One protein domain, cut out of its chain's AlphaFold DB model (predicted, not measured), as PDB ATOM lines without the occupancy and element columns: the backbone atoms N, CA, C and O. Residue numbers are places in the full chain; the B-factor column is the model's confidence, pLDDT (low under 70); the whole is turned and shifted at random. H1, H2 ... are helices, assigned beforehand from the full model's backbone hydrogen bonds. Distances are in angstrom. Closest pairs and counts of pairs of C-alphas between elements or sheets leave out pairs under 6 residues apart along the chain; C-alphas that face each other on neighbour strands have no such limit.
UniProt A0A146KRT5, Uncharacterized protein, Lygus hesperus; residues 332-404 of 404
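What this domain is: This is residues 332 to 404 of the 404 residues of an uncharacterized protein of Lygus hesperus (UniProt A0A146KRT5). Two helices cross at about a right angle, the longer H1 passing H2 near Ile 338 and Ala 378 with a thin contact, and two long stretches without a named element make up the rest. Residues 353 to 373 loop back from the far end of H1 to the beginning of H2, and residues 389 to 404 fold back from the end of H2 toward the middle before running out to the chain's end; residues 350 to 355 and 387 to 392 stick out. The printed part has 73 residues with two named helices, H1 then H2, and no named strand. The class is all helix, though under half of the residues, 36 of 73, are in named elements. The whole is compact, with a radius of gyration of the C-alphas of 12.4 A and spans of 32 by 29 by 26 A.

Where its parts are: H1, residues 332 to 352, measures 29.9 A from C-alpha 332 at (-8.661, -24.559, 24.856) to C-alpha 352 at (2.620, -15.688, 51.040). H2, residues 374 to 388, measures 21.0 A and ends with C-alpha 388 at (7.376, -16.511, 20.465).

How they stand to each other: H1 and H2 are close but not clearly touching, with 1 pair of C-alphas within 8 A. Their closest C-alphas, those of Ile 338 and Ala 378, are 7.0 A apart. Their lines are about perpendicular, at 76 degrees, and their centres are 13.9 A apart. In H1 and H2 every O i to N i+4 pair is within hydrogen-bond range.

The domain as a whole: The two C-alphas farthest apart, those of Val 351 and Val 367, are 33.5 A apart. The printed part has no cut and ends at Glu 404, the chain's last residue. The link from H1 to H2, 21 residues, is long. The mean pLDDT of the printed part is 78.1, and residues 354 to 359, 361 to 372 and 403 to 404 are under 70.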
ATOM      1  N   PRO A 332      -7.912 -25.250  23.806       91.19
ATOM      2  CA  PRO A 332      -8.661 -24.559  24.856       91.19
ATOM      3  C   PRO A 332      -8.348 -25.074  26.265       91.19
ATOM      4  O   PRO A 332      -8.219 -24.284  27.193       91.19
ATOM      5  N   ASN A 333      -8.128 -26.384  26.413       91.12
ATOM      6  CA  ASN A 333      -7.780 -26.994  27.696       91.12
ATOM      7  C   ASN A 333      -6.396 -26.575  28.211       91.12
ATOM      8  O   ASN A 333      -6.224 -26.438  29.418       91.12
ATOM      9  N   CYS A 334      -5.396 -26.405  27.337       89.62
ATOM     10  CA  CYS A 334      -4.079 -25.898  27.745       89.62
ATOM     11  C   CYS A 334      -4.149 -24.409  28.064       89.62
ATOM     12  O   CYS A 334      -3.634 -23.988  29.092       89.62
ATOM     13  N   THR A 335      -4.861 -23.635  27.249       90.50
ATOM     14  CA  THR A 335      -5.059 -22.204  27.493       90.50
ATOM     15  C   THR A 335      -5.791 -21.953  28.815       90.50
ATOM     16  O   THR A 335      -5.356 -21.134  29.618       90.50
ATOM     17  N   ALA A 336      -6.869 -22.692  29.091       91.06
ATOM     18  CA  ALA A 336      -7.614 -22.595  30.347       91.06
ATOM     19  C   ALA A 336      -6.808 -23.094  31.556       91.06
ATOM     20  O   ALA A 336      -6.949 -22.552  32.648       91.06
ATOM     21  N   PHE A 337      -5.969 -24.118  31.375       90.25
ATOM     22  CA  PHE A 337      -5.039 -24.570  32.410       90.25
ATOM     23  C   PHE A 337      -4.056 -23.457  32.783       90.25
ATOM     24  O   PHE A 337      -4.017 -23.067  33.942       90.25
ATOM     25  N   ILE A 338      -3.355 -22.872  31.808       88.75
ATOM     26  CA  ILE A 338      -2.375 -21.809  32.073       88.75
ATOM     27  C   ILE A 338      -3.029 -20.576  32.696       88.75
ATOM     28  O   ILE A 338      -2.485 -20.018  33.640       88.75
ATOM     29  N   ARG A 339      -4.218 -20.168  32.237       89.94
ATOM     30  CA  ARG A 339      -4.935 -19.036  32.852       89.94
ATOM     31  C   ARG A 339      -5.252 -19.278  34.328       89.94
ATOM     32  O   ARG A 339      -5.071 -18.371  35.133       89.94
ATOM     33  N   ARG A 340      -5.711 -20.486  34.679       90.00
ATOM     34  CA  ARG A 340      -5.954 -20.873  36.079       90.00
ATOM     35  C   ARG A 340      -4.657 -20.899  36.876       90.00
ATOM     36  O   ARG A 340      -4.616 -20.359  37.968       90.00
ATOM     37  N   LEU A 341      -3.603 -21.455  36.291       87.50
ATOM     38  CA  LEU A 341      -2.286 -21.554  36.901       87.50
ATOM     39  C   LEU A 341      -1.702 -20.180  37.246       87.50
ATOM     40  O   LEU A 341      -1.271 -19.960  38.369       87.50
ATOM     41  N   VAL A 342      -1.741 -19.246  36.291       87.81
ATOM     42  CA  VAL A 342      -1.287 -17.865  36.488       87.81
ATOM     43  C   VAL A 342      -2.101 -17.192  37.584       87.81
ATOM     44  O   VAL A 342      -1.509 -16.591  38.470       87.81
ATOM     45  N   ARG A 343      -3.435 -17.321  37.554       88.56
ATOM     46  CA  ARG A 343      -4.302 -16.739  38.586       88.56
ATOM     47  C   ARG A 343      -3.961 -17.290  39.975       88.56
ATOM     48  O   ARG A 343      -3.699 -16.506  40.878       88.56
ATOM     49  N   ASN A 344      -3.881 -18.611  40.114       85.31
ATOM     50  CA  ASN A 344      -3.555 -19.256  41.385       85.31
ATOM     51  C   ASN A 344      -2.167 -18.848  41.893       85.31
ATOM     52  O   ASN A 344      -2.017 -18.587  43.079       85.31
ATOM     53  N   TYR A 345      -1.173 -18.741  41.007       80.69
ATOM     54  CA  TYR A 345       0.163 -18.281  41.384       80.69
ATOM     55  C   TYR A 345       0.155 -16.822  41.851       80.69
ATOM     56  O   TYR A 345       0.759 -16.492  42.864       80.69
ATOM     57  N   THR A 346      -0.570 -15.941  41.157       82.81
ATOM     58  CA  THR A 346      -0.694 -14.541  41.588       82.81
ATOM     59  C   THR A 346      -1.448 -14.394  42.907       82.81
ATOM     60  O   THR A 346      -1.123 -13.507  43.691       82.81
ATOM     61  N   ASP A 347      -2.433 -15.254  43.165       84.00
ATOM     62  CA  ASP A 347      -3.147 -15.272  44.440       84.00
ATOM     63  C   ASP A 347      -2.252 -15.822  45.559       84.00
ATOM     64  O   ASP A 347      -2.213 -15.245  46.642       84.00
ATOM     65  N   TRP A 348      -1.458 -16.858  45.281       80.69
ATOM     66  CA  TRP A 348      -0.463 -17.386  46.214       80.69
ATOM     67  C   TRP A 348       0.600 -16.342  46.577       80.69
ATOM     68  O   TRP A 348       0.842 -16.122  47.760       80.69
ATOM     69  N   LEU A 349       1.142 -15.614  45.591       78.81
ATOM     70  CA  LEU A 349       2.069 -14.497  45.828       78.81
ATOM     71  C   LEU A 349       1.454 -13.391  46.697       78.81
ATOM     72  O   LEU A 349       2.157 -12.746  47.469       78.81
ATOM     73  N   ARG A 350       0.140 -13.154  46.582       82.44
ATOM     74  CA  ARG A 350      -0.555 -12.163  47.416       82.44
ATOM     75  C   ARG A 350      -0.628 -12.606  48.879       82.44
ATOM     76  O   ARG A 350      -0.553 -11.756  49.757       82.44
ATOM     77  N   VAL A 351      -0.803 -13.903  49.131       81.75
ATOM     78  CA  VAL A 351      -0.988 -14.461  50.482       81.75
ATOM     79  C   VAL A 351       0.346 -14.722  51.183       81.75
ATOM     80  O   VAL A 351       0.478 -14.409  52.360       81.75
ATOM     81  N   HIS A 352       1.332 -15.269  50.471       75.81
ATOM     82  CA  HIS A 352       2.620 -15.688  51.040       75.81
ATOM     83  C   HIS A 352       3.745 -14.660  50.835       75.81
ATOM     84  O   HIS A 352       4.880 -14.886  51.249       75.81
ATOM     85  N   GLY A 353       3.449 -13.521  50.202       72.44
ATOM     86  CA  GLY A 353       4.458 -12.537  49.828       72.44
ATOM     87  C   GLY A 353       5.422 -13.061  48.757       72.44
ATOM     88  O   GLY A 353       5.168 -14.052  48.076       72.44
ATOM     89  N   HIS A 354       6.553 -12.373  48.593       65.69
ATOM     90  CA  HIS A 354       7.636 -12.790  47.691       65.69
ATOM     91  C   HIS A 354       8.566 -13.851  48.306       65.69
ATOM     92  O   HIS A 354       9.658 -14.090  47.782       65.69
ATOM     93  N   GLU A 355       8.175 -14.472  49.420       62.81
ATOM     94  CA  GLU A 355       8.967 -15.540  50.018       62.81
ATOM     95  C   GLU A 355       9.039 -16.721  49.047       62.81
ATOM     96  O   GLU A 355       8.051 -17.096  48.416       62.81
ATOM     97  N   ARG A 356      10.247 -17.271  48.871       58.44
ATOM     98  CA  ARG A 356      10.578 -18.313  47.884       58.44
ATOM     99  C   ARG A 356      10.003 -19.682  48.276       58.44
ATOM    100  O   ARG A 356      10.735 -20.661  48.356       58.44
ATOM    101  N   GLY A 357       8.707 -19.753  48.549       60.59
ATOM    102  CA  GLY A 357       7.994 -21.015  48.649       60.59
ATOM    103  C   GLY A 357       7.860 -21.661  47.270       60.59
ATOM    104  O   GLY A 357       7.618 -20.993  46.262       60.59
ATOM    105  N   GLU A 358       8.026 -22.977  47.218       66.69
ATOM    106  CA  GLU A 358       7.823 -23.749  45.999       66.69
ATOM    107  C   GLU A 358       6.320 -23.850  45.708       66.69
ATOM    108  O   GLU A 358       5.618 -24.705  46.242       66.69
ATOM    109  N   PHE A 359       5.797 -22.965  44.852       69.06
ATOM    110  CA  PHE A 359       4.406 -23.059  44.383       69.06
ATOM    111  C   PHE A 359       4.142 -24.373  43.626       69.06
ATOM    112  O   PHE A 359       3.017 -24.871  43.582       69.06
ATOM    113  N   PHE A 360       5.187 -24.944  43.024       70.44
ATOM    114  CA  PHE A 360       5.150 -26.239  42.363       70.44
ATOM    115  C   PHE A 360       6.078 -27.226  43.049       70.44
ATOM    116  O   PHE A 360       7.274 -26.976  43.139       70.44
ATOM    117  N   GLN A 361       5.545 -28.397  43.381       67.94
ATOM    118  CA  GLN A 361       6.358 -29.547  43.754       67.94
ATOM    119  C   GLN A 361       7.012 -30.150  42.499       67.94
ATOM    120  O   GLN A 361       6.363 -30.267  41.453       67.94
ATOM    121  N   GLU A 362       8.298 -30.502  42.568       64.25
ATOM    122  CA  GLU A 362       9.049 -30.983  41.405       64.25
ATOM    123  C   GLU A 362       8.430 -32.229  40.747       64.25
ATOM    124  O   GLU A 362       8.017 -33.187  41.402       64.25
ATOM    125  N   CYS A 363       8.373 -32.230  39.407       66.12
ATOM    126  CA  CYS A 363       7.895 -33.386  38.652       66.12
ATOM    127  C   CYS A 363       8.993 -34.445  38.496       66.12
ATOM    128  O   CYS A 363       9.760 -34.379  37.539       66.12
ATOM    129  N   ASN A 364       9.009 -35.467  39.361       60.66
ATOM    130  CA  ASN A 364       9.930 -36.622  39.299       60.66
ATOM    131  C   ASN A 364       9.631 -37.617  38.152       60.66
ATOM    132  O   ASN A 364       9.895 -38.815  38.249       60.66
ATOM    133  N   HIS A 365       9.047 -37.159  37.041       62.75
ATOM    134  CA  HIS A 365       8.744 -38.031  35.909       62.75
ATOM    135  C   HIS A 365       9.935 -38.128  34.953       62.75
ATOM    136  O   HIS A 365      10.262 -37.166  34.257       62.75
ATOM    137  N   LEU A 366      10.514 -39.329  34.853       55.62
ATOM    138  CA  LEU A 366      11.622 -39.663  33.947       55.62
ATOM    139  C   LEU A 366      11.276 -39.469  32.457       55.62
ATOM    140  O   LEU A 366      12.158 -39.189  31.650       55.62
ATOM    141  N   VAL A 367       9.994 -39.566  32.075       53.62
ATOM    142  CA  VAL A 367       9.524 -39.313  30.700       53.62
ATOM    143  C   VAL A 367       8.190 -38.560  30.747       53.62
ATOM    144  O   VAL A 367       7.153 -39.159  31.034       53.62
ATOM    145  N   PRO A 368       8.152 -37.242  30.476       54.62
ATOM    146  CA  PRO A 368       6.939 -36.481  30.701       54.62
ATOM    147  C   PRO A 368       5.974 -36.659  29.531       54.62
ATOM    148  O   PRO A 368       6.132 -36.055  28.462       54.62
ATOM    149  N   ARG A 369       4.886 -37.397  29.768       57.91
ATOM    150  CA  ARG A 369       3.635 -37.096  29.077       57.91
ATOM    151  C   ARG A 369       3.156 -35.745  29.622       57.91
ATOM    152  O   ARG A 369       2.785 -35.650  30.787       57.91
ATOM    153  N   PRO A 370       3.121 -34.677  28.808       56.81
ATOM    154  CA  PRO A 370       2.781 -33.320  29.262       56.81
ATOM    155  C   PRO A 370       1.344 -33.189  29.789       56.81
ATOM    156  O   PRO A 370       0.955 -32.136  30.276       56.81
ATOM    157  N   ASN A 371       0.528 -34.233  29.646       60.34
ATOM    158  CA  ASN A 371      -0.829 -34.274  30.177       60.34
ATOM    159  C   ASN A 371      -0.866 -34.676  31.650       60.34
ATOM    160  O   ASN A 371      -1.840 -34.353  32.318       60.34
ATOM    161  N   GLU A 372       0.141 -35.414  32.112       64.25
ATOM    162  CA  GLU A 372       0.121 -36.106  33.403       64.25
ATOM    163  C   GLU A 372       0.773 -35.268  34.504       64.25
ATOM    164  O   GLU A 372       0.521 -35.507  35.676       64.25
ATOM    165  N   CYS A 373       1.525 -34.224  34.138       79.50
ATOM    166  CA  CYS A 373       2.143 -33.335  35.107       79.50
ATOM    167  C   CYS A 373       1.989 -31.849  34.764       79.50
ATOM    168  O   CYS A 373       2.376 -31.388  33.686       79.50
ATOM    169  N   GLU A 374       1.490 -31.096  35.742       80.75
ATOM    170  CA  GLU A 374       1.252 -29.655  35.680       80.75
ATOM    171  C   GLU A 374       2.533 -28.840  35.467       80.75
ATOM    172  O   GLU A 374       2.571 -28.002  34.565       80.75
ATOM    173  N   VAL A 375       3.604 -29.142  36.210       82.06
ATOM    174  CA  VAL A 375       4.917 -28.473  36.103       82.06
ATOM    175  C   VAL A 375       5.508 -28.667  34.715       82.06
ATOM    176  O   VAL A 375       5.889 -27.725  34.023       82.06
ATOM    177  N   CYS A 376       5.536 -29.918  34.274       81.81
ATOM    178  CA  CYS A 376       6.051 -30.316  32.981       81.81
ATOM    179  C   CYS A 376       5.214 -29.677  31.828       81.81
ATOM    180  O   CYS A 376       5.771 -29.237  30.815       81.81
ATOM    181  N   ARG A 377       3.887 -29.528  31.996       82.50
ATOM    182  CA  ARG A 377       2.989 -28.818  31.060       82.50
ATOM    183  C   ARG A 377       3.228 -27.307  31.037       82.50
ATOM    184  O   ARG A 377       3.257 -26.714  29.957       82.50
ATOM    185  N   ALA A 378       3.420 -26.696  32.204       85.25
ATOM    186  CA  ALA A 378       3.731 -25.277  32.356       85.25
ATOM    187  C   ALA A 378       5.096 -24.936  31.740       85.25
ATOM    188  O   ALA A 378       5.193 -23.990  30.963       85.25
ATOM    189  N   ARG A 379       6.121 -25.769  31.973       86.19
ATOM    190  CA  ARG A 379       7.454 -25.631  31.360       86.19
ATOM    191  C   ARG A 379       7.391 -25.650  29.831       86.19
ATOM    192  O   ARG A 379       7.993 -24.790  29.196       86.19
ATOM    193  N   ARG A 380       6.629 -26.571  29.221       85.06
ATOM    194  CA  ARG A 380       6.450 -26.584  27.753       85.06
ATOM    195  C   ARG A 380       5.754 -25.331  27.236       85.06
ATOM    196  O   ARG A 380       6.162 -24.796  26.208       85.06
ATOM    197  N   PHE A 381       4.728 -24.854  27.941       87.50
ATOM    198  CA  PHE A 381       4.073 -23.598  27.586       87.50
ATOM    199  C   PHE A 381       5.049 -22.417  27.650       87.50
ATOM    200  O   PHE A 381       5.090 -21.616  26.722       87.50
ATOM    201  N   LEU A 382       5.870 -22.332  28.697       88.50
ATOM    202  CA  LEU A 382       6.854 -21.262  28.849       88.50
ATOM    203  C   LEU A 382       7.969 -21.321  27.817       88.50
ATOM    204  O   LEU A 382       8.303 -20.292  27.246       88.50
ATOM    205  N   ALA A 383       8.503 -22.506  27.518       87.38
ATOM    206  CA  ALA A 383       9.488 -22.671  26.452       87.38
ATOM    207  C   ALA A 383       8.947 -22.131  25.119       87.38
ATOM    208  O   ALA A 383       9.629 -21.391  24.412       87.38
ATOM    209  N   ARG A 384       7.674 -22.422  24.821       85.75
ATOM    210  CA  ARG A 384       6.975 -21.881  23.654       85.75
ATOM    211  C   ARG A 384       6.793 -20.365  23.736       85.75
ATOM    212  O   ARG A 384       7.042 -19.668  22.762       85.75
ATOM    213  N   HIS A 385       6.351 -19.856  24.884       87.94
ATOM    214  CA  HIS A 385       6.130 -18.428  25.092       87.94
ATOM    215  C   HIS A 385       7.427 -17.632  24.917       87.94
ATOM    216  O   HIS A 385       7.412 -16.613  24.242       87.94
ATOM    217  N   ARG A 386       8.548 -18.128  25.450       90.19
ATOM    218  CA  ARG A 386       9.881 -17.533  25.274       90.19
ATOM    219  C   ARG A 386      10.323 -17.551  23.810       90.19
ATOM    220  O   ARG A 386      10.871 -16.565  23.341       90.19
ATOM    221  N   ALA A 387      10.031 -18.626  23.074       88.12
ATOM    222  CA  ALA A 387      10.333 -18.702  21.643       88.12
ATOM    223  C   ALA A 387       9.515 -17.702  20.803       88.12
ATOM    224  O   ALA A 387      10.020 -17.166  19.825       88.12
ATOM    225  N   LEU A 388       8.257 -17.447  21.178       86.12
ATOM    226  CA  LEU A 388       7.376 -16.511  20.465       86.12
ATOM    227  C   LEU A 388       7.567 -15.052  20.900       86.12
ATOM    228  O   LEU A 388       7.353 -14.139  20.107       86.12
ATOM    229  N   TYR A 389       7.937 -14.831  22.161       88.38
ATOM    230  CA  TYR A 389       8.042 -13.518  22.790       88.38
ATOM    231  C   TYR A 389       9.329 -13.422  23.628       88.38
ATOM    232  O   TYR A 389       9.254 -13.331  24.856       88.38
ATOM    233  N   PRO A 390      10.516 -13.415  22.996       87.56
ATOM    234  CA  PRO A 390      11.799 -13.470  23.704       87.56
ATOM    235  C   PRO A 390      12.044 -12.271  24.632       87.56
ATOM    236  O   PRO A 390      12.745 -12.395  25.627       87.56
ATOM    237  N   HIS A 391      11.426 -11.121  24.350       88.88
ATOM    238  CA  HIS A 391      11.569  -9.902  25.154       88.88
ATOM    239  C   HIS A 391      10.578  -9.801  26.327       88.88
ATOM    240  O   HIS A 391      10.598  -8.813  27.059       88.88
ATOM    241  N   ARG A 392       9.663 -10.767  26.496       87.75
ATOM    242  CA  ARG A 392       8.632 -10.728  27.545       87.75
ATOM    243  C   ARG A 392       8.837 -11.844  28.561       87.75
ATOM    244  O   ARG A 392       8.576 -13.009  28.267       87.75
ATOM    245  N   ASN A 393       9.189 -11.451  29.782       87.31
ATOM    246  CA  ASN A 393       9.207 -12.351  30.931       87.31
ATOM    247  C   ASN A 393       7.776 -12.761  31.291       87.31
ATOM    248  O   ASN A 393       6.882 -11.918  31.407       87.31
ATOM    249  N   HIS A 394       7.551 -14.061  31.457       87.00
ATOM    250  CA  HIS A 394       6.254 -14.584  31.855       87.00
ATOM    251  C   HIS A 394       6.199 -14.677  33.390       87.00
ATOM    252  O   HIS A 394       7.163 -15.127  34.003       87.00
ATOM    253  N   PRO A 395       5.079 -14.335  34.054       81.75
ATOM    254  CA  PRO A 395       4.995 -14.353  35.523       81.75
ATOM    255  C   PRO A 395       5.307 -15.726  36.144       81.75
ATOM    256  O   PRO A 395       5.854 -15.810  37.236       81.75
ATOM    257  N   LEU A 396       5.007 -16.810  35.424       82.94
ATOM    258  CA  LEU A 396       5.325 -18.180  35.853       82.94
ATOM    259  C   LEU A 396       6.817 -18.547  35.771       82.94
ATOM    260  O   LEU A 396       7.181 -19.622  36.239       82.94
ATOM    261  N   ASP A 397       7.679 -17.712  35.182       84.06
ATOM    262  CA  ASP A 397       9.116 -18.008  35.087       84.06
ATOM    263  C   ASP A 397       9.778 -18.089  36.469       84.06
ATOM    264  O   ASP A 397      10.709 -18.866  36.651       84.06
ATOM    265  N   GLN A 398       9.269 -17.327  37.442       81.00
ATOM    266  CA  GLN A 398       9.736 -17.345  38.832       81.00
ATOM    267  C   GLN A 398       9.044 -18.421  39.678       81.00
ATOM    268  O   GLN A 398       9.567 -18.809  40.715       81.00
ATOM    269  N   ALA A 399       7.877 -18.894  39.230       76.88
ATOM    270  CA  ALA A 399       7.056 -19.851  39.965       76.88
ATOM    271  C   ALA A 399       7.609 -21.276  39.901       76.88
ATOM    272  O   ALA A 399       7.342 -22.088  40.781       76.88
ATOM    273  N   LEU A 400       8.287 -21.616  38.802       75.38
ATOM    274  CA  LEU A 400       8.721 -22.982  38.548       75.38
ATOM    275  C   LEU A 400      10.080 -23.257  39.198       75.38
ATOM    276  O   LEU A 400      10.986 -22.434  39.052       75.38
ATOM    277  N   PRO A 401      10.259 -24.446  39.802       72.69
ATOM    278  CA  PRO A 401      11.552 -24.862  40.324       72.69
ATOM    279  C   PRO A 401      12.598 -24.845  39.205       72.69
ATOM    280  O   PRO A 401      12.290 -25.157  38.039       72.69
ATOM    281  N   ARG A 402      13.831 -24.446  39.541       72.56
ATOM    282  CA  ARG A 402      14.961 -24.491  38.605       72.56
ATOM    283  C   ARG A 402      15.247 -25.957  38.274       72.56
ATOM    284  O   ARG A 402      15.114 -26.814  39.128       72.56
ATOM    285  N   ARG A 403      15.561 -26.261  37.012       66.06
ATOM    286  CA  ARG A 403      16.152 -27.567  36.695       66.06
ATOM    287  C   ARG A 403      17.612 -27.484  37.108       66.06
ATOM    288  O   ARG A 403      18.306 -26.636  36.550       66.06
ATOM    289  N   GLU A 404      18.004 -28.295  38.078       56.50
ATOM    290  CA  GLU A 404      19.412 -28.623  38.311       56.50
ATOM    291  C   GLU A 404      19.972 -29.463  37.159       56.50
ATOM    292  O   GLU A 404      19.190 -30.233  36.538       56.50
TER     293      GLU A 404